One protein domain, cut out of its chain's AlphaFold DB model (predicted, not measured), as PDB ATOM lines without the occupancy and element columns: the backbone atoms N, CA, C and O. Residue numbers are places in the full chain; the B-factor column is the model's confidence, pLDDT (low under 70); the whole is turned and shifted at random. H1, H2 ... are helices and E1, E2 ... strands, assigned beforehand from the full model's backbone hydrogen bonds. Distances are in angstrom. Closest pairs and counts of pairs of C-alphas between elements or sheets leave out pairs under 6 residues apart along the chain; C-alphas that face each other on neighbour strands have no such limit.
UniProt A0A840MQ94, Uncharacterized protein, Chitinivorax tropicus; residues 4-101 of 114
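AT A GLANCE: This is residues 4 to 101 of the 114 residues of an uncharacterized protein of Chitinivorax tropicus (UniProt A0A840MQ94). Look for a strongly twisted three-stranded sheet with H1 of the helical hairpin H1-H2 packed on it, while H2 only grazes the sheet with its residues 21 to 27; H3 lies off the sheet, at the opposite end of the long axis from H2. The 98 printed residues run H1 H2 E1 E2 E3 H3, class mixed; sheet order E1 - E2 - E3 is a meander, each strand antiparallel to the one before. It is compact, radius of gyration of the C-alphas 13.3 A, spanning 37 by 26 by 24 A.

HOW THE PARTS SIT: Find E2, residues 55 to 62, between edge strands E1, 44 to 52, and E3, 68 to 74; N 47 and O 59 are 2.8 A apart, N 60 and O 70 2.9 A. H1, residues 4 to 17, is on the sheet and touches H2, residues 21 to 29, closest at C-alphas Ala 10 and Leu 23, 5.3 A. H3, residues 89 to 98, is not on the sheet. Every O i to N i+4 pair in the helices is within hydrogen-bond range.

IN THESE COORDINATES: H1 begins at C-alpha 4 (2.420, 86.475, 22.624) and runs 19.7 A; E2 runs 21.5 A; H3 ends at C-alpha 98 (23.679, 97.782, 32.099).

THE WHOLE: No cut; links H2 to E1 and E3 to H3 are long. Ten residues are under pLDDT 70, among them 99 to 101.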
ATOM      1  N   GLN A   4       1.121  85.842  22.873       88.62
ATOM      2  CA  GLN A   4       2.420  86.475  22.624       88.62
ATOM      3  C   GLN A   4       3.227  85.746  21.542       88.62
ATOM      4  O   GLN A   4       3.903  86.380  20.737       88.62
ATOM      5  N   GLY A   5       3.126  84.416  21.473       87.81
ATOM      6  CA  GLY A   5       3.740  83.632  20.399       87.81
ATOM      7  C   GLY A   5       3.110  83.905  19.029       87.81
ATOM      8  O   GLY A   5       3.832  84.063  18.046       87.81
ATOM      9  N   LEU A   6       1.777  84.003  18.969       90.62
ATOM     10  CA  LEU A   6       1.049  84.339  17.740       90.62
ATOM     11  C   LEU A   6       1.364  85.764  17.278       90.62
ATOM     12  O   LEU A   6       1.696  85.966  16.113       90.62
ATOM     13  N   LEU A   7       1.335  86.728  18.201       91.19
ATOM     14  CA  LEU A   7       1.647  88.126  17.926       91.19
ATOM     15  C   LEU A   7       3.078  88.283  17.398       91.19
ATOM     16  O   LEU A   7       3.280  88.921  16.371       91.19
ATOM     17  N   LYS A   8       4.064  87.646  18.045       88.56
ATOM     18  CA  LYS A   8       5.462  87.644  17.585       88.56
ATOM     19  C   LYS A   8       5.600  87.077  16.173       88.56
ATOM     20  O   LYS A   8       6.288  87.674  15.355       88.56
ATOM     21  N   ARG A   9       4.929  85.959  15.868       89.88
ATOM     22  CA  ARG A   9       4.950  85.362  14.522       89.88
ATOM     23  C   ARG A   9       4.363  86.308  13.474       89.88
ATOM     24  O   ARG A   9       5.006  86.533  12.453       89.88
ATOM     25  N   ALA A  10       3.182  86.863  13.740       91.94
ATOM     26  CA  ALA A  10       2.503  87.766  12.816       91.94
ATOM     27  C   ALA A  10       3.280  89.073  12.608       91.94
ATOM     28  O   ALA A  10       3.354  89.568  11.489       91.94
ATOM     29  N   LEU A  11       3.910  89.607  13.662       90.75
ATOM     30  CA  LEU A  11       4.809  90.759  13.562       90.75
ATOM     31  C   LEU A  11       6.023  90.448  12.685       90.75
ATOM     32  O   LEU A  11       6.319  91.229  11.791       90.75
ATOM     33  N   SER A  12       6.697  89.314  12.892       89.06
ATOM     34  CA  SER A  12       7.828  88.923  12.040       89.06
ATOM     35  C   SER A  12       7.413  88.777  10.576       89.06
ATOM     36  O   SER A  12       8.086  89.313   9.704       89.06
ATOM     37  N   HIS A  13       6.282  88.116  10.310       91.25
ATOM     38  CA  HIS A  13       5.752  87.964   8.956       91.25
ATOM     39  C   HIS A  13       5.406  89.321   8.321       91.25
ATOM     40  O   HIS A  13       5.768  89.582   7.178       91.25
ATOM     41  N   TYR A  14       4.765  90.220   9.070       92.06
ATOM     42  CA  TYR A  14       4.475  91.576   8.611       92.06
ATOM     43  C   TYR A  14       5.751  92.368   8.292       92.06
ATOM     44  O   TYR A  14       5.815  93.031   7.263       92.06
ATOM     45  N   LEU A  15       6.781  92.282   9.137       88.19
ATOM     46  CA  LEU A  15       8.045  92.990   8.917       88.19
ATOM     47  C   LEU A  15       8.845  92.430   7.735       88.19
ATOM     48  O   LEU A  15       9.574  93.178   7.088       88.19
ATOM     49  N   GLU A  16       8.715  91.135   7.449       90.81
ATOM     50  CA  GLU A  16       9.417  90.477   6.346       90.81
ATOM     51  C   GLU A  16       8.696  90.653   5.000       90.81
ATOM     52  O   GLU A  16       9.337  90.922   3.985       90.81
ATOM     53  N   PHE A  17       7.367  90.535   4.987       93.19
ATOM     54  CA  PHE A  17       6.574  90.469   3.753       93.19
ATOM     55  C   PHE A  17       5.645  91.670   3.535       93.19
ATOM     56  O   PHE A  17       5.048  91.795   2.467       93.19
ATOM     57  N   GLY A  18       5.487  92.552   4.524       89.75
ATOM     58  CA  GLY A  18       4.583  93.707   4.468       89.75
ATOM     59  C   GLY A  18       3.092  93.365   4.598       89.75
ATOM     60  O   GLY A  18       2.254  94.267   4.543       89.75
ATOM     61  N   ASP A  19       2.736  92.090   4.783       91.50
ATOM     62  CA  ASP A  19       1.344  91.653   4.921       91.50
ATOM     63  C   ASP A  19       0.848  91.805   6.364       91.50
ATOM     64  O   ASP A  19       1.342  91.165   7.294       91.50
ATOM     65  N   SER A  20      -0.143  92.677   6.549       92.38
ATOM     66  CA  SER A  20      -0.718  93.023   7.852       92.38
ATOM     67  C   SER A  20      -2.012  92.275   8.179       92.38
ATOM     68  O   SER A  20      -2.616  92.565   9.211       92.38
ATOM     69  N   GLU A  21      -2.490  91.371   7.321       92.94
ATOM     70  CA  GLU A  21      -3.790  90.714   7.506       92.94
ATOM     71  C   GLU A  21      -3.830  89.855   8.778       92.94
ATOM     72  O   GLU A  21      -4.693  90.054   9.633       92.94
ATOM     73  N   GLU A  22      -2.844  88.974   8.968       91.94
ATOM     74  CA  GLU A  22      -2.741  88.143  10.178       91.94
ATOM     75  C   GLU A  22      -2.634  89.009  11.443       91.94
ATOM     76  O   GLU A  22      -3.287  88.751  12.456       91.94
ATOM     77  N   LEU A  23      -1.856  90.091  11.367       92.12
ATOM     78  CA  LEU A  23      -1.669  91.010  12.481       92.12
ATOM     79  C   LEU A  23      -2.976  91.738  12.830       92.12
ATOM     80  O   LEU A  23      -3.343  91.806  14.000       92.12
ATOM     81  N   ARG A  24      -3.731  92.209  11.830       92.75
ATOM     82  CA  ARG A  24      -5.058  92.817  12.024       92.75
ATOM     83  C   ARG A  24      -6.044  91.848  12.666       92.75
ATOM     84  O   ARG A  24      -6.767  92.241  13.579       92.75
ATOM     85  N   GLN A  25      -6.058  90.591  12.229       93.19
ATOM     86  CA  GLN A  25      -6.926  89.564  12.806       93.19
ATOM     87  C   GLN A  25      -6.607  89.320  14.285       93.19
ATOM     88  O   GLN A  25      -7.528  89.289  15.101       93.19
ATOM     89  N   ILE A  26      -5.323  89.226  14.646       92.38
ATOM     90  CA  ILE A  26      -4.899  89.074  16.046       92.38
ATOM     91  C   ILE A  26      -5.320  90.287  16.877       92.38
ATOM     92  O   ILE A  26      -5.903  90.101  17.939       92.38
ATOM     93  N   LEU A  27      -5.078  91.513  16.401       91.44
ATOM     94  CA  LEU A  27      -5.434  92.731  17.143       91.44
ATOM     95  C   LEU A  27      -6.946  92.883  17.350       91.44
ATOM     96  O   LEU A  27      -7.375  93.374  18.391       91.44
ATOM     97  N   ASN A  28      -7.755  92.451  16.381       91.50
ATOM     98  CA  ASN A  28      -9.212  92.458  16.509       91.50
ATOM     99  C   ASN A  28      -9.716  91.369  17.465       91.50
ATOM    100  O   ASN A  28     -10.683  91.593  18.189       91.50
ATOM    101  N   ALA A  29      -9.085  90.190  17.461       92.75
ATOM    102  CA  ALA A  29      -9.456  89.075  18.330       92.75
ATOM    103  C   ALA A  29      -8.973  89.255  19.779       92.75
ATOM    104  O   ALA A  29      -9.607  88.736  20.695       92.75
ATOM    105  N   HIS A  30      -7.868  89.980  19.970       91.12
ATOM    106  CA  HIS A  30      -7.174  90.147  21.245       91.12
ATOM    107  C   HIS A  30      -6.892  91.625  21.544       91.12
ATOM    108  O   HIS A  30      -5.730  92.039  21.540       91.12
ATOM    109  N   PRO A  31      -7.921  92.455  21.792       89.56
ATOM    110  CA  PRO A  31      -7.726  93.874  22.083       89.56
ATOM    111  C   PRO A  31      -6.866  94.125  23.332       89.56
ATOM    112  O   PRO A  31      -6.275  95.194  23.442       89.56
ATOM    113  N   GLU A  32      -6.735  93.152  24.239       87.19
ATOM    114  CA  GLU A  32      -5.895  93.223  25.440       87.19
ATOM    115  C   GLU A  32      -4.392  93.391  25.160       87.19
ATOM    116  O   GLU A  32      -3.646  93.780  26.054       87.19
ATOM    117  N   VAL A  33      -3.926  93.114  23.936       88.69
ATOM    118  CA  VAL A  33      -2.527  93.380  23.548       88.69
ATOM    119  C   VAL A  33      -2.283  94.854  23.216       88.69
ATOM    120  O   VAL A  33      -1.130  95.277  23.092       88.69
ATOM    121  N   ILE A  34      -3.360  95.632  23.048       89.56
ATOM    122  CA  ILE A  34      -3.313  97.073  22.829       89.56
ATOM    123  C   ILE A  34      -3.420  97.761  24.191       89.56
ATOM    124  O   ILE A  34      -4.450  97.681  24.858       89.56
ATOM    125  N   SER A  35      -2.364  98.465  24.587       83.31
ATOM    126  CA  SER A  35      -2.336  99.249  25.822       83.31
ATOM    127  C   SER A  35      -2.606 100.721  25.519       83.31
ATOM    128  O   SER A  35      -2.116 101.258  24.527       83.31
ATOM    129  N   ALA A  36      -3.368 101.384  26.390       72.31
ATOM    130  CA  ALA A  36      -3.472 102.844  26.391       72.31
ATOM    131  C   ALA A  36      -2.296 103.507  27.132       72.31
ATOM    132  O   ALA A  36      -2.067 104.703  26.979       72.31
ATOM    133  N   GLU A  37      -1.555 102.733  27.926       72.38
ATOM    134  CA  GLU A  37      -0.488 103.224  28.788       72.38
ATOM    135  C   GLU A  37       0.878 102.802  28.247       72.38
ATOM    136  O   GLU A  37       1.116 101.626  27.945       72.38
ATOM    137  N   TYR A  38       1.771 103.787  28.142       67.38
ATOM    138  CA  TYR A  38       3.199 103.584  27.953       67.38
ATOM    139  C   TYR A  38       3.830 103.446  29.336       67.38
ATOM    140  O   TYR A  38       3.800 104.389  30.124       67.38
ATOM    141  N   GLY A  39       4.340 102.255  29.644       70.88
ATOM    142  CA  GLY A  39       5.066 102.007  30.884       70.88
ATOM    143  C   GLY A  39       6.350 102.831  30.955       70.88
ATOM    144  O   GLY A  39       6.877 103.282  29.937       70.88
ATOM    145  N   GLU A  40       6.863 103.020  32.165       69.38
ATOM    146  CA  GLU A  40       8.104 103.758  32.366       69.38
ATOM    147  C   GLU A  40       9.332 102.887  32.093       69.38
ATOM    148  O   GLU A  40       9.350 101.665  32.279       69.38
ATOM    149  N   TYR A  41      10.387 103.554  31.644       65.94
ATOM    150  CA  TYR A  41      11.723 102.988  31.596       65.94
ATOM    151  C   TYR A  41      12.206 102.659  33.023       65.94
ATOM    152  O   TYR A  41      11.941 103.459  33.923       65.94
ATOM    153  N   PRO A  42      12.920 101.544  33.277       68.56
ATOM    154  CA  PRO A  42      13.477 100.558  32.342       68.56
ATOM    155  C   PRO A  42      12.586  99.325  32.115       68.56
ATOM    156  O   PRO A  42      13.062  98.309  31.626       68.56
ATOM    157  N   ASP A  43      11.312  99.359  32.497       74.62
ATOM    158  CA  ASP A  43      10.462  98.165  32.443       74.62
ATOM    159  C   ASP A  43       9.831  97.951  31.063       74.62
ATOM    160  O   ASP A  43       9.619  96.804  30.643       74.62
ATOM    161  N   MET A  44       9.542  99.047  30.355       81.38
ATOM    162  CA  MET A  44       8.968  99.047  29.015       81.38
ATOM    163  C   MET A  44       9.859  99.803  28.029       81.38
ATOM    164  O   MET A  44      10.303 100.923  28.282       81.38
ATOM    165  N   HIS A  45      10.072  99.203  26.861       81.38
ATOM    166  CA  HIS A  45      10.924  99.770  25.826       81.38
ATOM    167  C   HIS A  45      10.243  99.799  24.477       81.38
ATOM    168  O   HIS A  45       9.649  98.815  24.036       81.38
ATOM    169  N   ARG A  46      10.424 100.911  23.772       85.69
ATOM    170  CA  ARG A  46      10.080 101.021  22.363       85.69
ATOM    171  C   ARG A  46      10.965 100.097  21.525       85.69
ATOM    172  O   ARG A  46      12.186 100.113  21.652       85.69
ATOM    173  N   LEU A  47      10.341  99.352  20.623       86.25
ATOM    174  CA  LEU A  47      11.010  98.576  19.580       86.25
ATOM    175  C   LEU A  47      11.035  99.361  18.267       86.25
ATOM    176  O   LEU A  47      12.090  99.580  17.682       86.25
ATOM    177  N   MET A  48       9.858  99.802  17.819       88.81
ATOM    178  CA  MET A  48       9.655 100.567  16.588       88.81
ATOM    179  C   MET A  48       8.249 101.167  16.565       88.81
ATOM    180  O   MET A  48       7.375 100.722  17.309       88.81
ATOM    181  N   ASP A  49       8.030 102.129  15.677       91.69
ATOM    182  CA  ASP A  49       6.694 102.617  15.342       91.69
ATOM    183  C   ASP A  49       6.295 102.022  13.984       91.69
ATOM    184  O   ASP A  49       7.117 101.934  13.073       91.69
ATOM    185  N   LEU A  50       5.052 101.565  13.848       91.75
ATOM    186  CA  LEU A  50       4.566 100.876  12.653       91.75
ATOM    187  C   LEU A  50       3.108 101.226  12.345       91.75
ATOM    188  O   LEU A  50       2.343 101.639  13.219       91.75
ATOM    189  N   ARG A  51       2.714 101.057  11.080       92.62
ATOM    190  CA  ARG A  51       1.342 101.293  10.612       92.62
ATOM    191  C   ARG A  51       0.660  99.981  10.258       92.62
ATOM    192  O   ARG A  51       1.116  99.263   9.376       92.62
ATOM    193  N   ILE A  52      -0.474  99.702  10.892       90.62
ATOM    194  CA  ILE A  52      -1.278  98.500  10.650       90.62
ATOM    195  C   ILE A  52      -2.651  98.945  10.153       90.62
ATOM    196  O   ILE A  52      -3.452  99.492  10.915       90.62
ATOM    197  N   GLY A  53      -2.925  98.722   8.865       87.31
ATOM    198  CA  GLY A  53      -4.078  99.336   8.204       87.31
ATOM    199  C   GLY A  53      -3.997 100.863   8.301       87.31
ATOM    200  O   GLY A  53      -2.970 101.446   7.959       87.31
ATOM    201  N   ASP A  54      -5.045 101.490   8.831       89.38
ATOM    202  CA  ASP A  54      -5.143 102.952   8.961       89.38
ATOM    203  C   ASP A  54      -4.715 103.478  10.342       89.38
ATOM    204  O   ASP A  54      -4.925 104.646  10.663       89.38
ATOM    205  N   ARG A  55      -4.143 102.621  11.197       92.31
ATOM    206  CA  ARG A  55      -3.771 102.967  12.576       92.31
ATOM    207  C   ARG A  55      -2.261 102.895  12.766       92.31
ATOM    208  O   ARG A  55      -1.622 101.931  12.340       92.31
ATOM    209  N   ASN A  56      -1.703 103.898  13.439       94.06
ATOM    210  CA  ASN A  56      -0.302 103.909  13.840       94.06
ATOM    211  C   ASN A  56      -0.174 103.334  15.256       94.06
ATOM    212  O   ASN A  56      -0.991 103.618  16.138       94.06
ATOM    213  N   PHE A  57       0.858 102.525  15.466       92.75
ATOM    214  CA  PHE A  57       1.157 101.914  16.750       92.75
ATOM    215  C   PHE A  57       2.641 102.033  17.066       92.75
ATOM    216  O   PHE A  57       3.492 101.811  16.208       92.75
ATOM    217  N   ARG A  58       2.942 102.297  18.333       92.06
ATOM    218  CA  ARG A  58       4.247 102.057  18.926       92.06
ATOM    219  C   ARG A  58       4.287 100.634  19.449       92.06
ATOM    220  O   ARG A  58       3.468 100.249  20.284       92.06
ATOM    221  N   LEU A  59       5.238  99.860  18.950       91.12
ATOM    222  CA  LEU A  59       5.502  98.523  19.440       91.12
ATOM    223  C   LEU A  59       6.404  98.622  20.667       91.12
ATOM    224  O   LEU A  59       7.530  99.121  20.579       91.12
ATOM    225  N   CYS A  60       5.910  98.129  21.793       88.75
ATOM    226  CA  CYS A  60       6.631  98.110  23.051       88.75
ATOM    227  C   CYS A  60       6.937  96.688  23.484       88.75
ATOM    228  O   CYS A  60       6.201  95.747  23.189       88.75
ATOM    229  N   ARG A  61       8.031  96.549  24.222       86.31
ATOM    230  CA  ARG A  61       8.424  95.319  24.884       86.31
ATOM    231  C   ARG A  61       8.555  95.566  26.370       86.31
ATOM    232  O   ARG A  61       9.320  96.437  26.773       86.31
ATOM    233  N   GLN A  62       7.848  94.773  27.159       83.25
ATOM    234  CA  GLN A  62       8.035  94.724  28.600       83.25
ATOM    235  C   GLN A  62       9.019  93.607  28.948       83.25
ATOM    236  O   GLN A  62       8.905  92.502  28.410       83.25
ATOM    237  N   ILE A  63       9.977  93.890  29.830       77.25
ATOM    238  CA  ILE A  63      10.994  92.918  30.272       77.25
ATOM    239  C   ILE A  63      10.670  92.359  31.660       77.25
ATOM    240  O   ILE A  63      10.956  91.189  31.929       77.25
ATOM    241  N   SER A  64      10.059  93.162  32.536       67.12
ATOM    242  CA  SER A  64       9.789  92.762  33.915       67.12
ATOM    243  C   SER A  64       8.777  91.608  33.991       67.12
ATOM    244  O   SER A  64       7.753  91.599  33.314       67.12
ATOM    245  N   GLN A  65       9.090  90.612  34.830       63.62
ATOM    246  CA  GLN A  65       8.261  89.454  35.224       63.62
ATOM    247  C   GLN A  65       7.906  88.429  34.127       63.62
ATOM    248  O   GLN A  65       7.940  87.231  34.407       63.62
ATOM    249  N   GLN A  66       7.630  88.847  32.891       73.31
ATOM    250  CA  GLN A  66       7.480  87.971  31.729       73.31
ATOM    251  C   GLN A  66       7.553  88.794  30.442       73.31
ATOM    252  O   GLN A  66       6.747  89.696  30.228       73.31
ATOM    253  N   GLU A  67       8.494  88.452  29.562       78.06
ATOM    254  CA  GLU A  67       8.687  89.205  28.327       78.06
ATOM    255  C   GLU A  67       7.422  89.205  27.458       78.06
ATOM    256  O   GLU A  67       6.981  88.152  26.977       78.06
ATOM    257  N   SER A  68       6.880  90.392  27.200       86.69
ATOM    258  CA  SER A  68       5.677  90.569  26.391       86.69
ATOM    259  C   SER A  68       5.821  91.732  25.417       86.69
ATOM    260  O   SER A  68       6.620  92.645  25.620       86.69
ATOM    261  N   ILE A  69       5.071  91.652  24.322       88.50
ATOM    262  CA  ILE A  69       4.913  92.714  23.339       88.50
ATOM    263  C   ILE A  69       3.519  93.311  23.505       88.50
ATOM    264  O   ILE A  69       2.526  92.580  23.581       88.50
ATOM    265  N   THR A  70       3.471  94.636  23.521       90.75
ATOM    266  CA  THR A  70       2.251  95.438  23.560       90.75
ATOM    267  C   THR A  70       2.279  96.474  22.444       90.75
ATOM    268  O   THR A  70       3.343  96.891  21.981       90.75
ATOM    269  N   LEU A  71       1.099  96.863  21.969       92.25
ATOM    270  CA  LEU A  71       0.944  97.919  20.977       92.25
ATOM    271  C   LEU A  71       0.282  99.120  21.633       92.25
ATOM    272  O   LEU A  71      -0.766  98.983  22.255       92.25
ATOM    273  N   ILE A  72       0.864 100.298  21.462       91.69
ATOM    274  CA  ILE A  72       0.316 101.546  21.991       91.69
ATOM    275  C   ILE A  72      -0.106 102.411  20.809       91.69
ATOM    276  O   ILE A  72       0.726 102.679  19.942       91.69
ATOM    277  N   PRO A  73      -1.378 102.828  20.709       92.81
ATOM    278  CA  PRO A  73      -1.808 103.739  19.657       92.81
ATOM    279  C   PRO A  73      -1.028 105.055  19.725       92.81
ATOM    280  O   PRO A  73      -0.867 105.626  20.800       92.81
ATOM    281  N   ILE A  74      -0.568 105.543  18.576       92.06
ATOM    282  CA  ILE A  74       0.118 106.835  18.449       92.06
ATOM    283  C   ILE A  74      -0.492 107.631  17.298       92.06
ATOM    284  O   ILE A  74      -1.074 107.057  16.379       92.06
ATOM    285  N   GLU A  75      -0.365 108.952  17.339       92.31
ATOM    286  CA  GLU A  75      -0.864 109.818  16.265       92.31
ATOM    287  C   GLU A  75       0.092 109.811  15.066       92.31
ATOM    288  O   GLU A  75      -0.332 109.622  13.925       92.31
ATOM    289  N   GLU A  76       1.397 109.901  15.329       91.44
ATOM    290  CA  GLU A  76       2.448 110.016  14.316       91.44
ATOM    291  C   GLU A  76       3.504 108.916  14.464       91.44
ATOM    292  O   GLU A  76       3.781 108.449  15.567       91.44
ATOM    293  N   LEU A  77       4.092 108.498  13.339       90.06
ATOM    294  CA  LEU A  77       5.203 107.545  13.315       90.06
ATOM    295  C   LEU A  77       6.521 108.295  13.487       90.06
ATOM    296  O   LEU A  77       6.789 109.243  12.750       90.06
ATOM    297  N   PHE A  78       7.376 107.816  14.382       85.75
ATOM    298  CA  PHE A  78       8.742 108.309  14.511       85.75
ATOM    299  C   PHE A  78       9.719 107.254  13.983       85.75
ATOM    300  O   PHE A  78       9.528 106.070  14.240       85.75
ATOM    301  N   ASP A  79      10.804 107.659  13.321       79.00
ATOM    302  CA  ASP A  79      11.857 106.739  12.836       79.00
ATOM    303  C   ASP A  79      13.016 106.578  13.839       79.00
ATOM    304  O   ASP A  79      14.121 106.154  13.510       79.00
ATOM    305  N   THR A  80      12.799 106.967  15.098       76.62
ATOM    306  CA  THR A  80      13.811 106.789  16.143       76.62
ATOM    307  C   THR A  80      14.072 105.294  16.349       76.62
ATOM    308  O   THR A  80      13.116 104.550  16.611       76.62
ATOM    309  N   PRO A  81      15.334 104.839  16.271       68.50
ATOM    310  CA  PRO A  81      15.668 103.446  16.520       68.50
ATOM    311  C   PRO A  81      15.316 103.078  17.965       68.50
ATOM    312  O   PRO A  81      15.702 103.768  18.906       68.50
ATOM    313  N   GLY A  82      14.547 102.002  18.132       78.62
ATOM    314  CA  GLY A  82      14.263 101.408  19.435       78.62
ATOM    315  C   GLY A  82      15.200 100.247  19.757       78.62
ATOM    316  O   GLY A  82      16.207 100.014  19.086       78.62
ATOM    317  N   VAL A  83      14.836  99.475  20.780       79.69
ATOM    318  CA  VAL A  83      15.543  98.243  21.140       79.69
ATOM    319  C   VAL A  83      15.350  97.201  20.029       79.69
ATOM    320  O   VAL A  83      14.211  96.934  19.635       79.69
ATOM    321  N   PRO A  84      16.414  96.567  19.509       77.69
ATOM    322  CA  PRO A  84      16.272  95.601  18.435       77.69
ATOM    323  C   PRO A  84      15.473  94.359  18.844       77.69
ATOM    324  O   PRO A  84      15.725  93.739  19.877       77.69
ATOM    325  N   LEU A  85      14.568  93.922  17.965       74.88
ATOM    326  CA  LEU A  85      13.735  92.727  18.167       74.88
ATOM    327  C   LEU A  85      14.538  91.428  18.366       74.88
ATOM    328  O   LEU A  85      14.067  90.512  19.036       74.88
ATOM    329  N   TRP A  86      15.743  91.333  17.793       77.06
ATOM    330  CA  TRP A  86      16.601  90.147  17.908       77.06
ATOM    331  C   TRP A  86      17.254  89.998  19.291       77.06
ATOM    332  O   TRP A  86      17.725  88.909  19.631       77.06
ATOM    333  N   LEU A  87      17.299  91.066  20.096       75.88
ATOM    334  CA  LEU A  87      17.923  91.058  21.415       75.88
ATOM    335  C   LEU A  87      16.991  90.363  22.409       75.88
ATOM    336  O   LEU A  87      16.057  90.976  22.894       75.88
ATOM    337  N   THR A  88      17.196  89.084  22.714       77.00
ATOM    338  CA  THR A  88      16.259  88.296  23.542       77.00
ATOM    339  C   THR A  88      16.959  87.578  24.703       77.00
ATOM    340  O   THR A  88      18.190  87.479  24.744       77.00
ATOM    341  N   GLY A  89      16.182  87.075  25.673       73.56
ATOM    342  CA  GLY A  89      16.684  86.224  26.758       73.56
ATOM    343  C   GLY A  89      17.766  86.887  27.618       73.56
ATOM    344  O   GLY A  89      17.642  88.046  28.001       73.56
ATOM    345  N   GLY A  90      18.849  86.161  27.914       71.94
ATOM    346  CA  GLY A  90      19.927  86.656  28.782       71.94
ATOM    347  C   GLY A  90      20.636  87.917  28.269       71.94
ATOM    348  O   GLY A  90      21.102  88.710  29.077       71.94
ATOM    349  N   LYS A  91      20.671  88.146  26.948       76.56
ATOM    350  CA  LYS A  91      21.270  89.355  26.352       76.56
ATOM    351  C   LYS A  91      20.410  90.591  26.587       76.56
ATOM    352  O   LYS A  91      20.933  91.660  26.869       76.56
ATOM    353  N   LEU A  92      19.093  90.417  26.503       76.00
ATOM    354  CA  LEU A  92      18.130  91.458  26.833       76.00
ATOM    355  C   LEU A  92      18.203  91.824  28.318       76.00
ATOM    356  O   LEU A  92      18.190  93.001  28.646       76.00
ATOM    357  N   VAL A  93      18.331  90.822  29.196       73.81
ATOM    358  CA  VAL A  93      18.530  91.048  30.636       73.81
ATOM    359  C   VAL A  93      19.832  91.805  30.888       73.81
ATOM    360  O   VAL A  93      19.806  92.795  31.605       73.81
ATOM    361  N   LEU A  94      20.942  91.385  30.269       74.69
ATOM    362  CA  LEU A  94      22.238  92.055  30.403       74.69
ATOM    363  C   LEU A  94      22.173  93.522  29.961       74.69
ATOM    364  O   LEU A  94      22.665  94.397  30.667       74.69
ATOM    365  N   TRP A  95      21.548  93.786  28.812       77.19
ATOM    366  CA  TRP A  95      21.319  95.147  28.340       77.19
ATOM    367  C   TRP A  95      20.474  95.943  29.339       77.19
ATOM    368  O   TRP A  95      20.935  96.981  29.792       77.19
ATOM    369  N   ALA A  96      19.316  95.425  29.762       73.75
ATOM    370  CA  ALA A  96      18.430  96.110  30.705       73.75
ATOM    371  C   ALA A  96      19.099  96.401  32.064       73.75
ATOM    372  O   ALA A  96      18.769  97.388  32.709       73.75
ATOM    373  N   THR A  97      20.048  95.565  32.505       73.00
ATOM    374  CA  THR A  97      20.820  95.794  33.739       73.00
ATOM    375  C   THR A  97      21.980  96.774  33.585       73.00
ATOM    376  O   THR A  97      22.352  97.424  34.559       73.00
ATOM    377  N   ASP A  98      22.581  96.851  32.396       71.69
ATOM    378  CA  ASP A  98      23.679  97.782  32.099       71.69
ATOM    379  C   ASP A  98      23.175  99.215  31.895       71.69
ATOM    380  O   ASP A  98      23.974 100.158  31.891       71.69
ATOM    381  N   GLU A  99      21.867  99.364  31.704       66.44
ATOM    382  CA  GLU A  99      21.279 100.585  31.214       66.44
ATOM    383  C   GLU A  99      20.987 101.617  32.323       66.44
ATOM    384  O   GLU A  99      20.428 101.306  33.377       66.44
ATOM    385  N   LYS A 100      21.419 102.857  32.082       61.91
ATOM    386  CA  LYS A 100      21.260 104.042  32.928       61.91
ATOM    387  C   LYS A 100      20.527 105.202  32.223       61.91
ATOM    388  O   LYS A 100      20.101 106.112  32.931       61.91
ATOM    389  N   GLU A 101      20.392 105.185  30.893       57.53
ATOM    390  CA  GLU A 101      19.828 106.226  30.019       57.53
ATOM    391  C   GLU A 101      19.025 105.682  28.809       57.53
ATOM    392  O   GLU A 101      19.455 104.822  28.044       57.53
TER     393      GLU A 101